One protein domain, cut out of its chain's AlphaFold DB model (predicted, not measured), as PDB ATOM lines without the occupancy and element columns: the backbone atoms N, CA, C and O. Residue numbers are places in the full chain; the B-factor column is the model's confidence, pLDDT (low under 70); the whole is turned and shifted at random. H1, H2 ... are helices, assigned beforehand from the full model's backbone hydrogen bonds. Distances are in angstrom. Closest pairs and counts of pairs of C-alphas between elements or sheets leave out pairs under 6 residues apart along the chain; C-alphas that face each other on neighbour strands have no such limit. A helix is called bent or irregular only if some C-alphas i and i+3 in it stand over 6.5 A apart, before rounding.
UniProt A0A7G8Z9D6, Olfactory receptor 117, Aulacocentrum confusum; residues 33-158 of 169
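Overview. This is residues 33 to 158 of the 169 residues of the protein "Olfactory receptor 117" of Aulacocentrum confusum (UniProt A0A7G8Z9D6). This is one long, thin helical hairpin: helix H1 runs the length of a rod, the chain folds back through a short link, and helix H2 returns beside it, nearly parallel in line and opposite in direction. At the far end from that turn, residues 33 to 45 form a stretch with no named element, 29 to 42 A from the mean of the C-alphas. The printed part has 126 residues with two named helices, H1 then H2, and no named strand; its class is all helix. It is extended, with a radius of gyration of the C-alphas of 26.9 A and spans of 89 by 18 by 14 A.

Along the chain. Begin at C-alpha 33, at (225.306, 213.331, 203.826), and pass residues 33 to 45. Find C-alpha 46 at (228.895, 223.029, 200.975); from there H1, residues 46 to 95, runs 74.0 A to C-alpha 95. H1 is neither bent nor irregular, but only just: C-alphas 55 and 58 are 6.1 A apart. Look next for C-alpha 102 at (175.425, 180.681, 247.994), where H2, residues 102 to 158, sets out; it runs 83.6 A to C-alpha 158 at (217.262, 234.709, 199.777).

Arrangement. H1 and H2 form a helical hairpin and touch, with 20 pairs of C-alphas within 8 A. Their closest C-alphas are those of Leu 85 and Cys 116, 6.3 A apart. Their lines stand at a shallow tilt of 5 degrees, opposite ways. Along the backbones, O i to N i+4 pairs are within hydrogen-bond range in 42 of 46 cases in H1 and 52 of 53 in H2.

Size, cuts and confidence. The two C-alphas farthest apart are those of Asp 44 and Thr 101, 89.0 A. The printed part has no cut, and the link from H1 to H2 is short, with 6 residues. Residues 98 to 104, of which 102 to 104 belong to H2, stand free. Mean pLDDT of the printed part is 82.9; look for values under 70 at residues 35 to 40, 42, 99 to 100, 150 and 152 to 158.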
ATOM      1  N   LEU A  33     226.062 214.240 202.955       74.44
ATOM      2  CA  LEU A  33     225.306 213.331 203.826       74.44
ATOM      3  C   LEU A  33     224.027 212.841 203.134       74.44
ATOM      4  O   LEU A  33     223.756 211.642 203.101       74.44
ATOM      5  N   TYR A  34     223.264 213.748 202.530       71.19
ATOM      6  CA  TYR A  34     222.106 213.412 201.707       71.19
ATOM      7  C   TYR A  34     222.012 214.374 200.520       71.19
ATOM      8  O   TYR A  34     222.372 215.544 200.630       71.19
ATOM      9  N   GLN A  35     221.536 213.875 199.378       64.12
ATOM     10  CA  GLN A  35     221.270 214.700 198.202       64.12
ATOM     11  C   GLN A  35     219.878 215.317 198.334       64.12
ATOM     12  O   GLN A  35     218.870 214.615 198.256       64.12
ATOM     13  N   THR A  36     219.815 216.626 198.541       64.94
ATOM     14  CA  THR A  36     218.590 217.408 198.341       64.94
ATOM     15  C   THR A  36     218.835 218.470 197.297       64.94
ATOM     16  O   THR A  36     219.914 219.056 197.243       64.94
ATOM     17  N   GLU A  37     217.797 218.754 196.515       61.56
ATOM     18  CA  GLU A  37     217.734 219.920 195.642       61.56
ATOM     19  C   GLU A  37     217.636 221.182 196.506       61.56
ATOM     20  O   GLU A  37     216.566 221.739 196.759       61.56
ATOM     21  N   TYR A  38     218.781 221.611 197.023       64.62
ATOM     22  CA  TYR A  38     218.976 223.002 197.368       64.62
ATOM     23  C   TYR A  38     219.077 223.723 196.022       64.62
ATOM     24  O   TYR A  38     219.958 223.409 195.234       64.62
ATOM     25  N   PHE A  39     218.143 224.620 195.704       66.50
ATOM     26  CA  PHE A  39     218.137 225.414 194.463       66.50
ATOM     27  C   PHE A  39     219.280 226.461 194.430       66.50
ATOM     28  O   PHE A  39     219.065 227.620 194.083       66.50
ATOM     29  N   VAL A  40     220.472 226.067 194.877       67.19
ATOM     30  CA  VAL A  40     221.718 226.823 195.011       67.19
ATOM     31  C   VAL A  40     222.873 225.897 194.640       67.19
ATOM     32  O   VAL A  40     222.779 224.690 194.870       67.19
ATOM     33  N   ASP A  41     223.955 226.454 194.087       73.81
ATOM     34  CA  ASP A  41     225.121 225.664 193.694       73.81
ATOM     35  C   ASP A  41     225.720 224.944 194.920       73.81
ATOM     36  O   ASP A  41     226.163 225.597 195.875       73.81
ATOM     37  N   PRO A  42     225.704 223.597 194.944       67.12
ATOM     38  CA  PRO A  42     226.073 222.826 196.128       67.12
ATOM     39  C   PRO A  42     227.559 222.965 196.481       67.12
ATOM     40  O   PRO A  42     227.906 222.888 197.661       67.12
ATOM     41  N   ASP A  43     228.409 223.245 195.490       71.50
ATOM     42  CA  ASP A  43     229.852 223.413 195.677       71.50
ATOM     43  C   ASP A  43     230.202 224.730 196.399       71.50
ATOM     44  O   ASP A  43     231.095 224.743 197.250       71.50
ATOM     45  N   ASP A  44     229.450 225.812 196.161       76.50
ATOM     46  CA  ASP A  44     229.651 227.107 196.831       76.50
ATOM     47  C   ASP A  44     229.045 227.140 198.248       76.50
ATOM     48  O   ASP A  44     229.535 227.843 199.137       76.50
ATOM     49  N   TYR A  45     227.998 226.342 198.497       75.12
ATOM     50  CA  TYR A  45     227.256 226.300 199.767       75.12
ATOM     51  C   TYR A  45     227.488 225.022 200.589       75.12
ATOM     52  O   TYR A  45     226.718 224.714 201.506       75.12
ATOM     53  N   TYR A  46     228.584 224.305 200.328       77.31
ATOM     54  CA  TYR A  46     228.895 223.029 200.975       77.31
ATOM     55  C   TYR A  46     228.874 223.090 202.513       77.31
ATOM     56  O   TYR A  46     228.216 222.276 203.161       77.31
ATOM     57  N   LEU A  47     229.561 224.063 203.131       79.69
ATOM     58  CA  LEU A  47     229.655 224.165 204.597       79.69
ATOM     59  C   LEU A  47     228.296 224.440 205.280       79.69
ATOM     60  O   LEU A  47     227.967 223.720 206.226       79.69
ATOM     61  N   PRO A  48     227.485 225.423 204.836       81.00
ATOM     62  CA  PRO A  48     226.132 225.624 205.357       81.00
ATOM     63  C   PRO A  48     225.231 224.391 205.230       81.00
ATOM     64  O   PRO A  48     224.526 224.049 206.182       81.00
ATOM     65  N   ILE A  49     225.273 223.705 204.082       82.19
ATOM     66  CA  ILE A  49     224.496 222.481 203.834       82.19
ATOM     67  C   ILE A  49     224.931 221.372 204.795       82.19
ATOM     68  O   ILE A  49     224.100 220.706 205.414       82.19
ATOM     69  N   LEU A  50     226.241 221.212 204.973       83.19
ATOM     70  CA  LEU A  50     226.814 220.212 205.857       83.19
ATOM     71  C   LEU A  50     226.433 220.462 207.327       83.19
ATOM     72  O   LEU A  50     226.011 219.535 208.016       83.19
ATOM     73  N   ILE A  51     226.520 221.708 207.804       84.69
ATOM     74  CA  ILE A  51     226.110 222.088 209.168       84.69
ATOM     75  C   ILE A  51     224.616 221.831 209.374       84.69
ATOM     76  O   ILE A  51     224.225 221.259 210.394       84.69
ATOM     77  N   HIS A  52     223.778 222.208 208.405       84.12
ATOM     78  CA  HIS A  52     222.348 221.934 208.462       84.12
ATOM     79  C   HIS A  52     222.077 220.429 208.583       84.12
ATOM     80  O   HIS A  52     221.333 220.018 209.471       84.12
ATOM     81  N   ALA A  53     222.742 219.599 207.775       84.31
ATOM     82  CA  ALA A  53     222.617 218.145 207.841       84.31
ATOM     83  C   ALA A  53     223.068 217.566 209.197       84.31
ATOM     84  O   ALA A  53     222.390 216.704 209.759       84.31
ATOM     85  N   TYR A  54     224.168 218.069 209.768       87.69
ATOM     86  CA  TYR A  54     224.641 217.655 211.095       87.69
ATOM     87  C   TYR A  54     223.675 218.007 212.230       87.69
ATOM     88  O   TYR A  54     223.705 217.346 213.264       87.69
ATOM     89  N   LEU A  55     222.820 219.016 212.062       86.19
ATOM     90  CA  LEU A  55     221.817 219.385 213.061       86.19
ATOM     91  C   LEU A  55     220.491 218.653 212.838       86.19
ATOM     92  O   LEU A  55     219.896 218.148 213.789       86.19
ATOM     93  N   THR A  56     220.019 218.561 211.595       83.50
ATOM     94  CA  THR A  56     218.692 218.005 211.295       83.50
ATOM     95  C   THR A  56     218.638 216.486 211.401       83.50
ATOM     96  O   THR A  56     217.636 215.951 211.880       83.50
ATOM     97  N   VAL A  57     219.699 215.777 211.003       85.69
ATOM     98  CA  VAL A  57     219.722 214.305 211.009       85.69
ATOM     99  C   VAL A  57     219.709 213.729 212.434       85.69
ATOM    100  O   VAL A  57     218.891 212.852 212.707       85.69
ATOM    101  N   PRO A  58     220.540 214.185 213.393       88.81
ATOM    102  CA  PRO A  58     220.492 213.641 214.750       88.81
ATOM    103  C   PRO A  58     219.186 213.961 215.468       88.81
ATOM    104  O   PRO A  58     218.669 213.118 216.200       88.81
ATOM    105  N   VAL A  59     218.638 215.159 215.242       87.75
ATOM    106  CA  VAL A  59     217.358 215.576 215.827       87.75
ATOM    107  C   VAL A  59     216.225 214.693 215.311       87.75
ATOM    108  O   VAL A  59     215.436 214.197 216.114       87.75
ATOM    109  N   SER A  60     216.162 214.429 214.003       83.94
ATOM    110  CA  SER A  60     215.113 213.576 213.433       83.94
ATOM    111  C   SER A  60     215.205 212.136 213.936       83.94
ATOM    112  O   SER A  60     214.203 211.587 214.394       83.94
ATOM    113  N   VAL A  61     216.406 211.549 213.958       87.38
ATOM    114  CA  VAL A  61     216.626 210.202 214.509       87.38
ATOM    115  C   VAL A  61     216.271 210.146 215.996       87.38
ATOM    116  O   VAL A  61     215.643 209.187 216.437       87.38
ATOM    117  N   GLY A  62     216.628 211.174 216.772       89.88
ATOM    118  CA  GLY A  62     216.287 211.261 218.192       89.88
ATOM    119  C   GLY A  62     214.778 211.274 218.440       89.88
ATOM    120  O   GLY A  62     214.297 210.541 219.304       89.88
ATOM    121  N   VAL A  63     214.025 212.049 217.653       87.50
ATOM    122  CA  VAL A  63     212.556 212.090 217.733       87.50
ATOM    123  C   VAL A  63     211.947 210.731 217.392       87.50
ATOM    124  O   VAL A  63     211.092 210.260 218.137       87.50
ATOM    125  N   ILE A  64     212.412 210.069 216.328       86.06
ATOM    126  CA  ILE A  64     211.923 208.735 215.937       86.06
ATOM    127  C   ILE A  64     212.139 207.731 217.076       86.06
ATOM    128  O   ILE A  64     211.193 207.090 217.526       86.06
ATOM    129  N   VAL A  65     213.360 207.664 217.621       90.88
ATOM    130  CA  VAL A  65     213.690 206.761 218.737       90.88
ATOM    131  C   VAL A  65     212.844 207.060 219.976       90.88
ATOM    132  O   VAL A  65     212.435 206.143 220.690       90.88
ATOM    133  N   PHE A  66     212.581 208.336 220.262       89.56
ATOM    134  CA  PHE A  66     211.725 208.726 221.377       89.56
ATOM    135  C   PHE A  66     210.284 208.235 221.188       89.56
ATOM    136  O   PHE A  66     209.717 207.655 222.118       89.56
ATOM    137  N   VAL A  67     209.707 208.422 219.999       88.50
ATOM    138  CA  VAL A  67     208.348 207.958 219.685       88.50
ATOM    139  C   VAL A  67     208.257 206.436 219.768       88.50
ATOM    140  O   VAL A  67     207.345 205.930 220.424       88.50
ATOM    141  N   ASP A  68     209.224 205.710 219.202       88.31
ATOM    142  CA  ASP A  68     209.271 204.243 219.251       88.31
ATOM    143  C   ASP A  68     209.293 203.727 220.699       88.31
ATOM    144  O   ASP A  68     208.519 202.842 221.077       88.31
ATOM    145  N   ASN A  69     210.134 204.327 221.549       92.06
ATOM    146  CA  ASN A  69     210.214 203.975 222.966       92.06
ATOM    147  C   ASN A  69     208.919 204.303 223.719       92.06
ATOM    148  O   ASN A  69     208.457 203.504 224.536       92.06
ATOM    149  N   MET A  70     208.316 205.462 223.449       90.88
ATOM    150  CA  MET A  70     207.046 205.853 224.058       90.88
ATOM    151  C   MET A  70     205.924 204.882 223.663       90.88
ATOM    152  O   MET A  70     205.144 204.454 224.516       90.88
ATOM    153  N   PHE A  71     205.865 204.478 222.392       89.69
ATOM    154  CA  PHE A  71     204.901 203.497 221.905       89.69
ATOM    155  C   PHE A  71     205.095 202.127 222.565       89.69
ATOM    156  O   PHE A  71     204.129 201.538 223.057       89.69
ATOM    157  N   ALA A  72     206.341 201.653 222.669       93.69
ATOM    158  CA  ALA A  72     206.664 200.426 223.391       93.69
ATOM    159  C   ALA A  72     206.227 200.500 224.867       93.69
ATOM    160  O   ALA A  72     205.618 199.560 225.382       93.69
ATOM    161  N   ALA A  73     206.456 201.633 225.538       95.44
ATOM    162  CA  ALA A  73     206.012 201.848 226.914       95.44
ATOM    163  C   ALA A  73     204.480 201.775 227.050       95.44
ATOM    164  O   ALA A  73     203.977 201.154 227.988       95.44
ATOM    165  N   TYR A  74     203.721 202.338 226.103       94.44
ATOM    166  CA  TYR A  74     202.259 202.224 226.094       94.44
ATOM    167  C   TYR A  74     201.772 200.791 225.885       94.44
ATOM    168  O   TYR A  74     200.827 200.368 226.555       94.44
ATOM    169  N   ILE A  75     202.425 200.025 225.006       94.62
ATOM    170  CA  ILE A  75     202.133 198.595 224.835       94.62
ATOM    171  C   ILE A  75     202.386 197.857 226.149       94.62
ATOM    172  O   ILE A  75     201.507 197.142 226.627       94.62
ATOM    173  N   HIS A  76     203.542 198.070 226.781       96.25
ATOM    174  CA  HIS A  76     203.862 197.441 228.062       96.25
ATOM    175  C   HIS A  76     202.859 197.805 229.159       96.25
ATOM    176  O   HIS A  76     202.439 196.928 229.916       96.25
ATOM    177  N   HIS A  77     202.421 199.063 229.218       95.56
ATOM    178  CA  HIS A  77     201.387 199.503 230.149       95.56
ATOM    179  C   HIS A  77     200.043 198.801 229.884       95.56
ATOM    180  O   HIS A  77     199.431 198.273 230.814       95.56
ATOM    181  N   ALA A  78     199.611 198.700 228.622       95.75
ATOM    182  CA  ALA A  78     198.409 197.950 228.247       95.75
ATOM    183  C   ALA A  78     198.512 196.460 228.617       95.75
ATOM    184  O   ALA A  78     197.580 195.901 229.198       95.75
ATOM    185  N   CYS A  79     199.661 195.829 228.357       96.19
ATOM    186  CA  CYS A  79     199.933 194.454 228.774       96.19
ATOM    187  C   CYS A  79     199.876 194.296 230.302       96.19
ATOM    188  O   CYS A  79     199.341 193.303 230.791       96.19
ATOM    189  N   GLY A  80     200.380 195.271 231.064       96.62
ATOM    190  CA  GLY A  80     200.287 195.299 232.524       96.62
ATOM    191  C   GLY A  80     198.842 195.351 233.023       96.62
ATOM    192  O   GLY A  80     198.460 194.565 233.892       96.62
ATOM    193  N   MET A  81     198.005 196.198 232.417       95.81
ATOM    194  CA  MET A  81     196.574 196.258 232.736       95.81
ATOM    195  C   MET A  81     195.850 194.945 232.403       95.81
ATOM    196  O   MET A  81     195.059 194.461 233.212       95.81
ATOM    197  N   LEU A  82     196.152 194.321 231.258       95.50
ATOM    198  CA  LEU A  82     195.598 193.010 230.890       95.50
ATOM    199  C   LEU A  82     196.032 191.909 231.860       95.50
ATOM    200  O   LEU A  82     195.250 191.019 232.191       95.50
ATOM    201  N   ARG A  83     197.272 191.971 232.350       96.69
ATOM    202  CA  ARG A  83     197.778 191.029 233.351       96.69
ATOM    203  C   ARG A  83     197.051 191.189 234.685       96.69
ATOM    204  O   ARG A  83     196.696 190.182 235.288       96.69
ATOM    205  N   SER A  84     196.765 192.423 235.100       94.44
ATOM    206  CA  SER A  84     195.914 192.703 236.266       94.44
ATOM    207  C   SER A  84     194.495 192.149 236.077       94.44
ATOM    208  O   SER A  84     193.999 191.397 236.919       94.44
ATOM    209  N   LEU A  85     193.876 192.394 234.916       94.75
ATOM    210  CA  LEU A  85     192.570 191.822 234.575       94.75
ATOM    211  C   LEU A  85     192.573 190.286 234.669       94.75
ATOM    212  O   LEU A  85     191.670 189.704 235.266       94.75
ATOM    213  N   ARG A  86     193.612 189.627 234.140       93.50
ATOM    214  CA  ARG A  86     193.781 188.172 234.251       93.50
ATOM    215  C   ARG A  86     193.797 187.715 235.710       93.50
ATOM    216  O   ARG A  86     193.111 186.752 236.034       93.50
ATOM    217  N   THR A  87     194.528 188.399 236.591       92.19
ATOM    218  CA  THR A  87     194.573 188.021 238.015       92.19
ATOM    219  C   THR A  87     193.217 188.158 238.708       92.19
ATOM    220  O   THR A  87     192.859 187.305 239.519       92.19
ATOM    221  N   HIS A  88     192.412 189.168 238.355       88.88
ATOM    222  CA  HIS A  88     191.044 189.289 238.870       88.88
ATOM    223  C   HIS A  88     190.145 188.140 238.402       88.88
ATOM    224  O   HIS A  88     189.382 187.604 239.208       88.88
ATOM    225  N   LEU A  89     190.276 187.726 237.138       89.25
ATOM    226  CA  LEU A  89     189.541 186.590 236.577       89.25
ATOM    227  C   LEU A  89     189.953 185.261 237.226       89.25
ATOM    228  O   LEU A  89     189.094 184.474 237.614       89.25
ATOM    229  N   GLU A  90     191.252 185.014 237.410       89.00
ATOM    230  CA  GLU A  90     191.748 183.815 238.106       89.00
ATOM    231  C   GLU A  90     191.273 183.778 239.569       89.00
ATOM    232  O   GLU A  90     190.855 182.731 240.067       89.00
ATOM    233  N   GLY A  91     191.236 184.934 240.240       84.44
ATOM    234  CA  GLY A  91     190.714 185.064 241.601       84.44
ATOM    235  C   GLY A  91     189.222 184.735 241.740       84.44
ATOM    236  O   GLY A  91     188.786 184.369 242.831       84.44
ATOM    237  N   MET A  92     188.427 184.813 240.666       81.75
ATOM    238  CA  MET A  92     187.023 184.375 240.694       81.75
ATOM    239  C   MET A  92     186.895 182.855 240.856       81.75
ATOM    240  O   MET A  92     185.989 182.395 241.548       81.75
ATOM    241  N   HIS A  93     187.816 182.071 240.284       75.25
ATOM    242  CA  HIS A  93     187.812 180.610 240.431       75.25
ATOM    243  C   HIS A  93     188.021 180.173 241.889       75.25
ATOM    244  O   HIS A  93     187.489 179.150 242.313       75.25
ATOM    245  N   VAL A  94     188.769 180.961 242.668       76.12
ATOM    246  CA  VAL A  94     188.996 180.703 244.098       76.12
ATOM    247  C   VAL A  94     187.737 180.990 244.920       76.12
ATOM    248  O   VAL A  94     187.382 180.182 245.770       76.12
ATOM    249  N   VAL A  95     187.019 182.083 244.626       73.00
ATOM    250  CA  VAL A  95     185.754 182.431 245.314       73.00
ATOM    251  C   VAL A  95     184.690 181.345 245.117       73.00
ATOM    252  O   VAL A  95     183.948 181.034 246.040       73.00
ATOM    253  N   LEU A  96     184.657 180.705 243.944       71.12
ATOM    254  CA  LEU A  96     183.750 179.584 243.668       71.12
ATOM    255  C   LEU A  96     184.023 178.334 244.528       71.12
ATOM    256  O   LEU A  96     183.134 177.502 244.679       71.12
ATOM    257  N   LYS A  97     185.235 178.183 245.079       72.19
ATOM    258  CA  LYS A  97     185.638 177.040 245.920       72.19
ATOM    259  C   LYS A  97     185.549 177.315 247.425       72.19
ATOM    260  O   LYS A  97     185.833 176.420 248.215       72.19
ATOM    261  N   ASP A  98     185.189 178.533 247.816       70.69
ATOM    262  CA  ASP A  98     185.074 178.943 249.214       70.69
ATOM    263  C   ASP A  98     183.817 178.348 249.893       70.69
ATOM    264  O   ASP A  98     182.833 178.011 249.234       70.69
ATOM    265  N   GLY A  99     183.834 178.212 251.221       65.25
ATOM    266  CA  GLY A  99     182.752 177.653 252.042       65.25
ATOM    267  C   GLY A  99     181.622 178.634 252.394       65.25
ATOM    268  O   GLY A  99     180.796 178.319 253.244       65.25
ATOM    269  N   SER A 100     181.586 179.824 251.787       68.44
ATOM    270  CA  SER A 100     180.573 180.864 252.032       68.44
ATOM    271  C   SER A 100     179.171 180.519 251.493       68.44
ATOM    272  O   SER A 100     179.012 179.656 250.626       68.44
ATOM    273  N   THR A 101     178.137 181.194 252.012       73.81
ATOM    274  CA  THR A 101     176.726 181.013 251.618       73.81
ATOM    275  C   THR A 101     176.490 181.366 250.143       73.81
ATOM    276  O   THR A 101     177.006 182.370 249.651       73.81
ATOM    277  N   GLU A 102     175.664 180.580 249.447       77.50
ATOM    278  CA  GLU A 102     175.425 180.681 247.994       77.50
ATOM    279  C   GLU A 102     174.925 182.063 247.517       77.50
ATOM    280  O   GLU A 102     175.369 182.546 246.474       77.50
ATOM    281  N   GLU A 103     174.076 182.758 248.286       77.31
ATOM    282  CA  GLU A 103     173.632 184.127 247.953       77.31
ATOM    283  C   GLU A 103     174.787 185.138 247.962       77.31
ATOM    284  O   GLU A 103     174.957 185.914 247.019       77.31
ATOM    285  N   MET A 104     175.626 185.093 249.002       76.06
ATOM    286  CA  MET A 104     176.756 186.008 249.169       76.06
ATOM    287  C   MET A 104     177.824 185.772 248.090       76.06
ATOM    288  O   MET A 104     178.402 186.724 247.566       76.06
ATOM    289  N   LYS A 105     178.030 184.511 247.682       79.44
ATOM    290  CA  LYS A 105     178.887 184.157 246.540       79.44
ATOM    291  C   LYS A 105     178.370 184.736 245.229       79.44
ATOM    292  O   LYS A 105     179.147 185.342 244.496       79.44
ATOM    293  N   SER A 106     177.080 184.563 244.935       81.75
ATOM    294  CA  SER A 106     176.470 185.027 243.682       81.75
ATOM    295  C   SER A 106     176.633 186.540 243.500       81.75
ATOM    296  O   SER A 106     177.087 186.995 242.447       81.75
ATOM    297  N   GLN A 107     176.368 187.318 244.556       85.44
ATOM    298  CA  GLN A 107     176.517 188.773 244.517       85.44
ATOM    299  C   GLN A 107     177.982 189.202 244.321       85.44
ATOM    300  O   GLN A 107     178.271 190.021 243.449       85.44
ATOM    301  N   LEU A 108     178.924 188.594 245.055       84.75
ATOM    302  CA  LEU A 108     180.358 188.883 244.918       84.75
ATOM    303  C   LEU A 108     180.905 188.522 243.528       84.75
ATOM    304  O   LEU A 108     181.738 189.244 242.973       84.75
ATOM    305  N   ILE A 109     180.456 187.407 242.951       85.50
ATOM    306  CA  ILE A 109     180.847 186.981 241.603       85.50
ATOM    307  C   ILE A 109     180.311 187.966 240.566       85.50
ATOM    308  O   ILE A 109     181.066 188.386 239.686       85.50
ATOM    309  N   TYR A 110     179.044 188.368 240.686       88.56
ATOM    310  CA  TYR A 110     178.440 189.352 239.795       88.56
ATOM    311  C   TYR A 110     179.213 190.679 239.815       88.56
ATOM    312  O   TYR A 110     179.614 191.172 238.757       88.56
ATOM    313  N   GLU A 111     179.521 191.215 240.999       89.69
ATOM    314  CA  GLU A 111     180.299 192.452 241.137       89.69
ATOM    315  C   GLU A 111     181.701 192.336 240.518       89.69
ATOM    316  O   GLU A 111     182.143 193.234 239.791       89.69
ATOM    317  N   LYS A 112     182.395 191.208 240.728       89.12
ATOM    318  CA  LYS A 112     183.712 190.965 240.117       89.12
ATOM    319  C   LYS A 112     183.648 190.879 238.595       89.12
ATOM    320  O   LYS A 112     184.534 191.425 237.935       89.12
ATOM    321  N   ILE A 113     182.619 190.244 238.031       91.25
ATOM    322  CA  ILE A 113     182.419 190.159 236.576       91.25
ATOM    323  C   ILE A 113     182.192 191.552 235.988       91.25
ATOM    324  O   ILE A 113     182.854 191.915 235.015       91.25
ATOM    325  N   VAL A 114     181.308 192.353 236.593       93.81
ATOM    326  CA  VAL A 114     181.032 193.730 236.148       93.81
ATOM    327  C   VAL A 114     182.299 194.588 236.214       93.81
ATOM    328  O   VAL A 114     182.604 195.326 235.271       93.81
ATOM    329  N   SER A 115     183.084 194.448 237.283       92.31
ATOM    330  CA  SER A 115     184.374 195.128 237.434       92.31
ATOM    331  C   SER A 115     185.372 194.712 236.343       92.31
ATOM    332  O   SER A 115     185.932 195.571 235.658       92.31
ATOM    333  N   CYS A 116     185.528 193.408 236.084       93.62
ATOM    334  CA  CYS A 116     186.399 192.891 235.022       93.62
ATOM    335  C   CYS A 116     185.970 193.372 233.628       93.62
ATOM    336  O   CYS A 116     186.811 193.793 232.834       93.62
ATOM    337  N   ALA A 117     184.668 193.361 233.332       95.81
ATOM    338  CA  ALA A 117     184.127 193.862 232.069       95.81
ATOM    339  C   ALA A 117     184.397 195.366 231.894       95.81
ATOM    340  O   ALA A 117     184.785 195.815 230.812       95.81
ATOM    341  N   THR A 118     184.268 196.137 232.976       96.06
ATOM    342  CA  THR A 118     184.573 197.573 232.993       96.06
ATOM    343  C   THR A 118     186.062 197.828 232.758       96.06
ATOM    344  O   THR A 118     186.421 198.649 231.914       96.06
ATOM    345  N   MET A 119     186.947 197.084 233.430       94.12
ATOM    346  CA  MET A 119     188.395 197.166 233.204       94.12
ATOM    347  C   MET A 119     188.760 196.817 231.762       94.12
ATOM    348  O   MET A 119     189.526 197.544 231.134       94.12
ATOM    349  N   HIS A 120     188.183 195.750 231.207       96.25
ATOM    350  CA  HIS A 120     188.431 195.357 229.824       96.25
ATOM    351  C   HIS A 120     188.019 196.456 228.835       96.25
ATOM    352  O   HIS A 120     188.805 196.815 227.956       96.25
ATOM    353  N   LYS A 121     186.838 197.063 229.026       97.06
ATOM    354  CA  LYS A 121     186.389 198.215 228.230       97.06
ATOM    355  C   LYS A 121     187.380 199.377 228.319       97.06
ATOM    356  O   LYS A 121     187.767 199.922 227.287       97.06
ATOM    357  N   ASN A 122     187.843 199.712 229.523       96.44
ATOM    358  CA  ASN A 122     188.808 200.792 229.735       96.44
ATOM    359  C   ASN A 122     190.150 200.519 229.041       96.44
ATOM    360  O   ASN A 122     190.727 201.433 228.455       96.44
ATOM    361  N   ILE A 123     190.626 199.269 229.051       96.06
ATOM    362  CA  ILE A 123     191.854 198.864 228.352       96.06
ATOM    363  C   ILE A 123     191.696 199.041 226.839       96.06
ATOM    364  O   ILE A 123     192.574 199.620 226.203       96.06
ATOM    365  N   ILE A 124     190.574 198.600 226.259       96.38
ATOM    366  CA  ILE A 124     190.306 198.770 224.823       96.38
ATOM    367  C   ILE A 124     190.265 200.260 224.462       96.38
ATOM    368  O   ILE A 124     190.910 200.683 223.502       96.38
ATOM    369  N   THR A 125     189.559 201.074 225.253       96.56
ATOM    370  CA  THR A 125     189.505 202.528 225.050       96.56
ATOM    371  C   THR A 125     190.888 203.171 225.168       96.56
ATOM    372  O   THR A 125     191.233 204.029 224.357       96.56
ATOM    373  N   TYR A 126     191.713 202.742 226.126       95.81
ATOM    374  CA  TYR A 126     193.093 203.208 226.260       95.81
ATOM    375  C   TYR A 126     193.922 202.897 225.009       95.81
ATOM    376  O   TYR A 126     194.543 203.802 224.456       95.81
ATOM    377  N   VAL A 127     193.893 201.648 224.532       95.44
ATOM    378  CA  VAL A 127     194.643 201.226 223.339       95.44
ATOM    379  C   VAL A 127     194.201 202.023 222.112       95.44
ATOM    380  O   VAL A 127     195.050 202.520 221.374       95.44
ATOM    381  N   TYR A 128     192.894 202.216 221.924       94.81
ATOM    382  CA  TYR A 128     192.365 203.025 220.825       94.81
ATOM    383  C   TYR A 128     192.855 204.479 220.890       94.81
ATOM    384  O   TYR A 128     193.340 205.024 219.898       94.81
ATOM    385  N   ASN A 129     192.805 205.095 222.075       93.12
ATOM    386  CA  ASN A 129     193.274 206.464 222.283       93.12
ATOM    387  C   ASN A 129     194.780 206.610 222.032       93.12
ATOM    388  O   ASN A 129     195.207 207.602 221.443       93.12
ATOM    389  N   VAL A 130     195.584 205.633 222.460       93.12
ATOM    390  CA  VAL A 130     197.025 205.601 222.179       93.12
ATOM    391  C   VAL A 130     197.270 205.509 220.677       93.12
ATOM    392  O   VAL A 130     197.999 206.333 220.134       93.12
ATOM    393  N   GLN A 131     196.629 204.561 219.988       89.81
ATOM    394  CA  GLN A 131     196.799 204.379 218.544       89.81
ATOM    395  C   GLN A 131     196.399 205.623 217.748       89.81
ATOM    396  O   GLN A 131     197.085 205.993 216.795       89.81
ATOM    397  N   PHE A 132     195.307 206.282 218.140       89.94
ATOM    398  CA  PHE A 132     194.861 207.521 217.511       89.94
ATOM    399  C   PHE A 132     195.890 208.645 217.688       89.94
ATOM    400  O   PHE A 132     196.261 209.300 216.715       89.94
ATOM    401  N   LYS A 133     196.398 208.834 218.913       87.62
ATOM    402  CA  LYS A 133     197.390 209.875 219.219       87.62
ATOM    403  C   LYS A 133     198.717 209.644 218.505       87.62
ATOM    404  O   LYS A 133     199.225 210.587 217.914       87.62
ATOM    405  N   VAL A 134     199.235 208.416 218.532       86.81
ATOM    406  CA  VAL A 134     200.515 208.061 217.896       86.81
ATOM    407  C   VAL A 134     200.441 208.271 216.385       86.81
ATOM    408  O   VAL A 134     201.255 208.987 215.816       86.81
ATOM    409  N   ARG A 135     199.381 207.779 215.733       84.50
ATOM    410  CA  ARG A 135     199.177 207.991 214.291       84.50
ATOM    411  C   ARG A 135     199.141 209.474 213.918       84.50
ATOM    412  O   ARG A 135     199.659 209.865 212.874       84.50
ATOM    413  N   HIS A 136     198.514 210.294 214.757       82.56
ATOM    414  CA  HIS A 136     198.412 211.728 214.521       82.56
ATOM    415  C   HIS A 136     199.735 212.460 214.797       82.56
ATOM    416  O   HIS A 136     200.082 213.383 214.060       82.56
ATOM    417  N   SER A 137     200.490 212.060 215.827       83.38
ATOM    418  CA  SER A 137     201.810 212.634 216.108       83.38
ATOM    419  C   SER A 137     202.812 212.305 215.011       83.38
ATOM    420  O   SER A 137     203.531 213.200 214.578       83.38
ATOM    421  N   ASP A 138     202.804 211.072 214.503       79.56
ATOM    422  CA  ASP A 138     203.718 210.642 213.444       79.56
ATOM    423  C   ASP A 138     203.496 211.475 212.182       79.56
ATOM    424  O   ASP A 138     204.441 212.022 211.615       79.56
ATOM    425  N   PHE A 139     202.232 211.670 211.791       78.44
ATOM    426  CA  PHE A 139     201.873 212.519 210.657       78.44
ATOM    427  C   PHE A 139     202.394 213.959 210.812       78.44
ATOM    428  O   PHE A 139     202.992 214.497 209.880       78.44
ATOM    429  N   ILE A 140     202.223 214.571 211.990       80.69
ATOM    430  CA  ILE A 140     202.712 215.933 212.261       80.69
ATOM    431  C   ILE A 140     204.241 215.995 212.185       80.69
ATOM    432  O   ILE A 140     204.779 216.926 211.587       80.69
ATOM    433  N   ILE A 141     204.944 215.011 212.752       80.44
ATOM    434  CA  ILE A 141     206.412 214.958 212.746       80.44
ATOM    435  C   ILE A 141     206.939 214.865 211.307       80.44
ATOM    436  O   ILE A 141     207.840 215.623 210.937       80.44
ATOM    437  N   PHE A 142     206.345 214.011 210.465       76.81
ATOM    438  CA  PHE A 142     206.722 213.897 209.051       76.81
ATOM    439  C   PHE A 142     206.487 215.195 208.268       76.81
ATOM    440  O   PHE A 142     207.338 215.595 207.466       76.81
ATOM    441  N   VAL A 143     205.359 215.876 208.502       79.81
ATOM    442  CA  VAL A 143     205.059 217.168 207.866       79.81
ATOM    443  C   VAL A 143     206.041 218.241 208.332       79.81
ATOM    444  O   VAL A 143     206.591 218.960 207.500       79.81
ATOM    445  N   TYR A 144     206.316 218.326 209.635       79.19
ATOM    446  CA  TYR A 144     207.228 219.322 210.194       79.19
ATOM    447  C   TYR A 144     208.652 219.152 209.662       79.19
ATOM    448  O   TYR A 144     209.276 220.130 209.259       79.19
ATOM    449  N   PHE A 145     209.146 217.913 209.579       75.94
ATOM    450  CA  PHE A 145     210.463 217.633 209.009       75.94
ATOM    451  C   PHE A 145     210.552 218.072 207.539       75.94
ATOM    452  O   PHE A 145     211.509 218.745 207.151       75.94
ATOM    453  N   LYS A 146     209.518 217.785 206.731       73.75
ATOM    454  CA  LYS A 146     209.449 218.260 205.340       73.75
ATOM    455  C   LYS A 146     209.406 219.787 205.250       73.75
ATOM    456  O   LYS A 146     210.151 220.355 204.458       73.75
ATOM    457  N   VAL A 147     208.595 220.457 206.069       78.19
ATOM    458  CA  VAL A 147     208.492 221.927 206.080       78.19
ATOM    459  C   VAL A 147     209.810 222.578 206.501       78.19
ATOM    460  O   VAL A 147     210.235 223.534 205.862       78.19
ATOM    461  N   LEU A 148     210.491 222.047 207.521       72.81
ATOM    462  CA  LEU A 148     211.793 222.553 207.958       72.81
ATOM    463  C   LEU A 148     212.840 222.436 206.841       72.81
ATOM    464  O   LEU A 148     213.571 223.392 206.589       72.81
ATOM    465  N   SER A 149     212.861 221.298 206.137       70.06
ATOM    466  CA  SER A 149     213.751 221.102 204.988       70.06
ATOM    467  C   SER A 149     213.427 222.063 203.832       70.06
ATOM    468  O   SER A 149     214.328 222.698 203.294       70.06
ATOM    469  N   ALA A 150     212.144 222.275 203.513       69.44
ATOM    470  CA  ALA A 150     211.716 223.192 202.454       69.44
ATOM    471  C   ALA A 150     211.979 224.673 202.788       69.44
ATOM    472  O   ALA A 150     212.349 225.450 201.912       69.44
ATOM    473  N   ASN A 151     211.817 225.077 204.050       70.19
ATOM    474  CA  ASN A 151     212.054 226.458 204.469       70.19
ATOM    475  C   ASN A 151     213.550 226.814 204.434       70.19
ATOM    476  O   ASN A 151     213.920 227.925 204.059       70.19
ATOM    477  N   TRP A 152     214.424 225.852 204.748       66.62
ATOM    478  CA  TRP A 152     215.864 226.022 204.557       66.62
ATOM    479  C   TRP A 152     216.230 226.191 203.076       66.62
ATOM    480  O   TRP A 152     217.035 227.061 202.744       66.62
ATOM    481  N   ASN A 153     215.581 225.437 202.178       63.03
ATOM    482  CA  ASN A 153     215.767 225.594 200.729       63.03
ATOM    483  C   ASN A 153     215.408 227.013 200.262       63.03
ATOM    484  O   ASN A 153     216.111 227.582 199.430       63.03
ATOM    485  N   HIS A 154     214.351 227.606 200.825       62.53
ATOM    486  CA  HIS A 154     213.956 228.979 200.513       62.53
ATOM    487  C   HIS A 154     214.939 230.014 201.078       62.53
ATOM    488  O   HIS A 154     215.306 230.944 200.367       62.53
ATOM    489  N   LEU A 155     215.414 229.860 202.319       58.81
ATOM    490  CA  LEU A 155     216.411 230.769 202.910       58.81
ATOM    491  C   LEU A 155     217.733 230.789 202.124       58.81
ATOM    492  O   LEU A 155     218.330 231.856 201.979       58.81
ATOM    493  N   GLY A 156     218.144 229.652 201.550       56.50
ATOM    494  CA  GLY A 156     219.287 229.585 200.632       56.50
ATOM    495  C   GLY A 156     219.114 230.439 199.366       56.50
ATOM    496  O   GLY A 156     220.077 231.036 198.896       56.50
ATOM    497  N   GLN A 157     217.886 230.584 198.853       53.88
ATOM    498  CA  GLN A 157     217.588 231.467 197.712       53.88
ATOM    499  C   GLN A 157     217.589 232.961 198.087       53.88
ATOM    500  O   GLN A 157     217.905 233.819 197.264       53.88
ATOM    501  N   TRP A 158     217.234 233.311 199.328       46.84
ATOM    502  CA  TRP A 158     217.262 234.709 199.777       46.84
ATOM    503  C   TRP A 158     218.690 235.213 200.015       46.84
ATOM    504  O   TRP A 158     218.960 236.393 199.771       46.84
TER     505      TRP A 158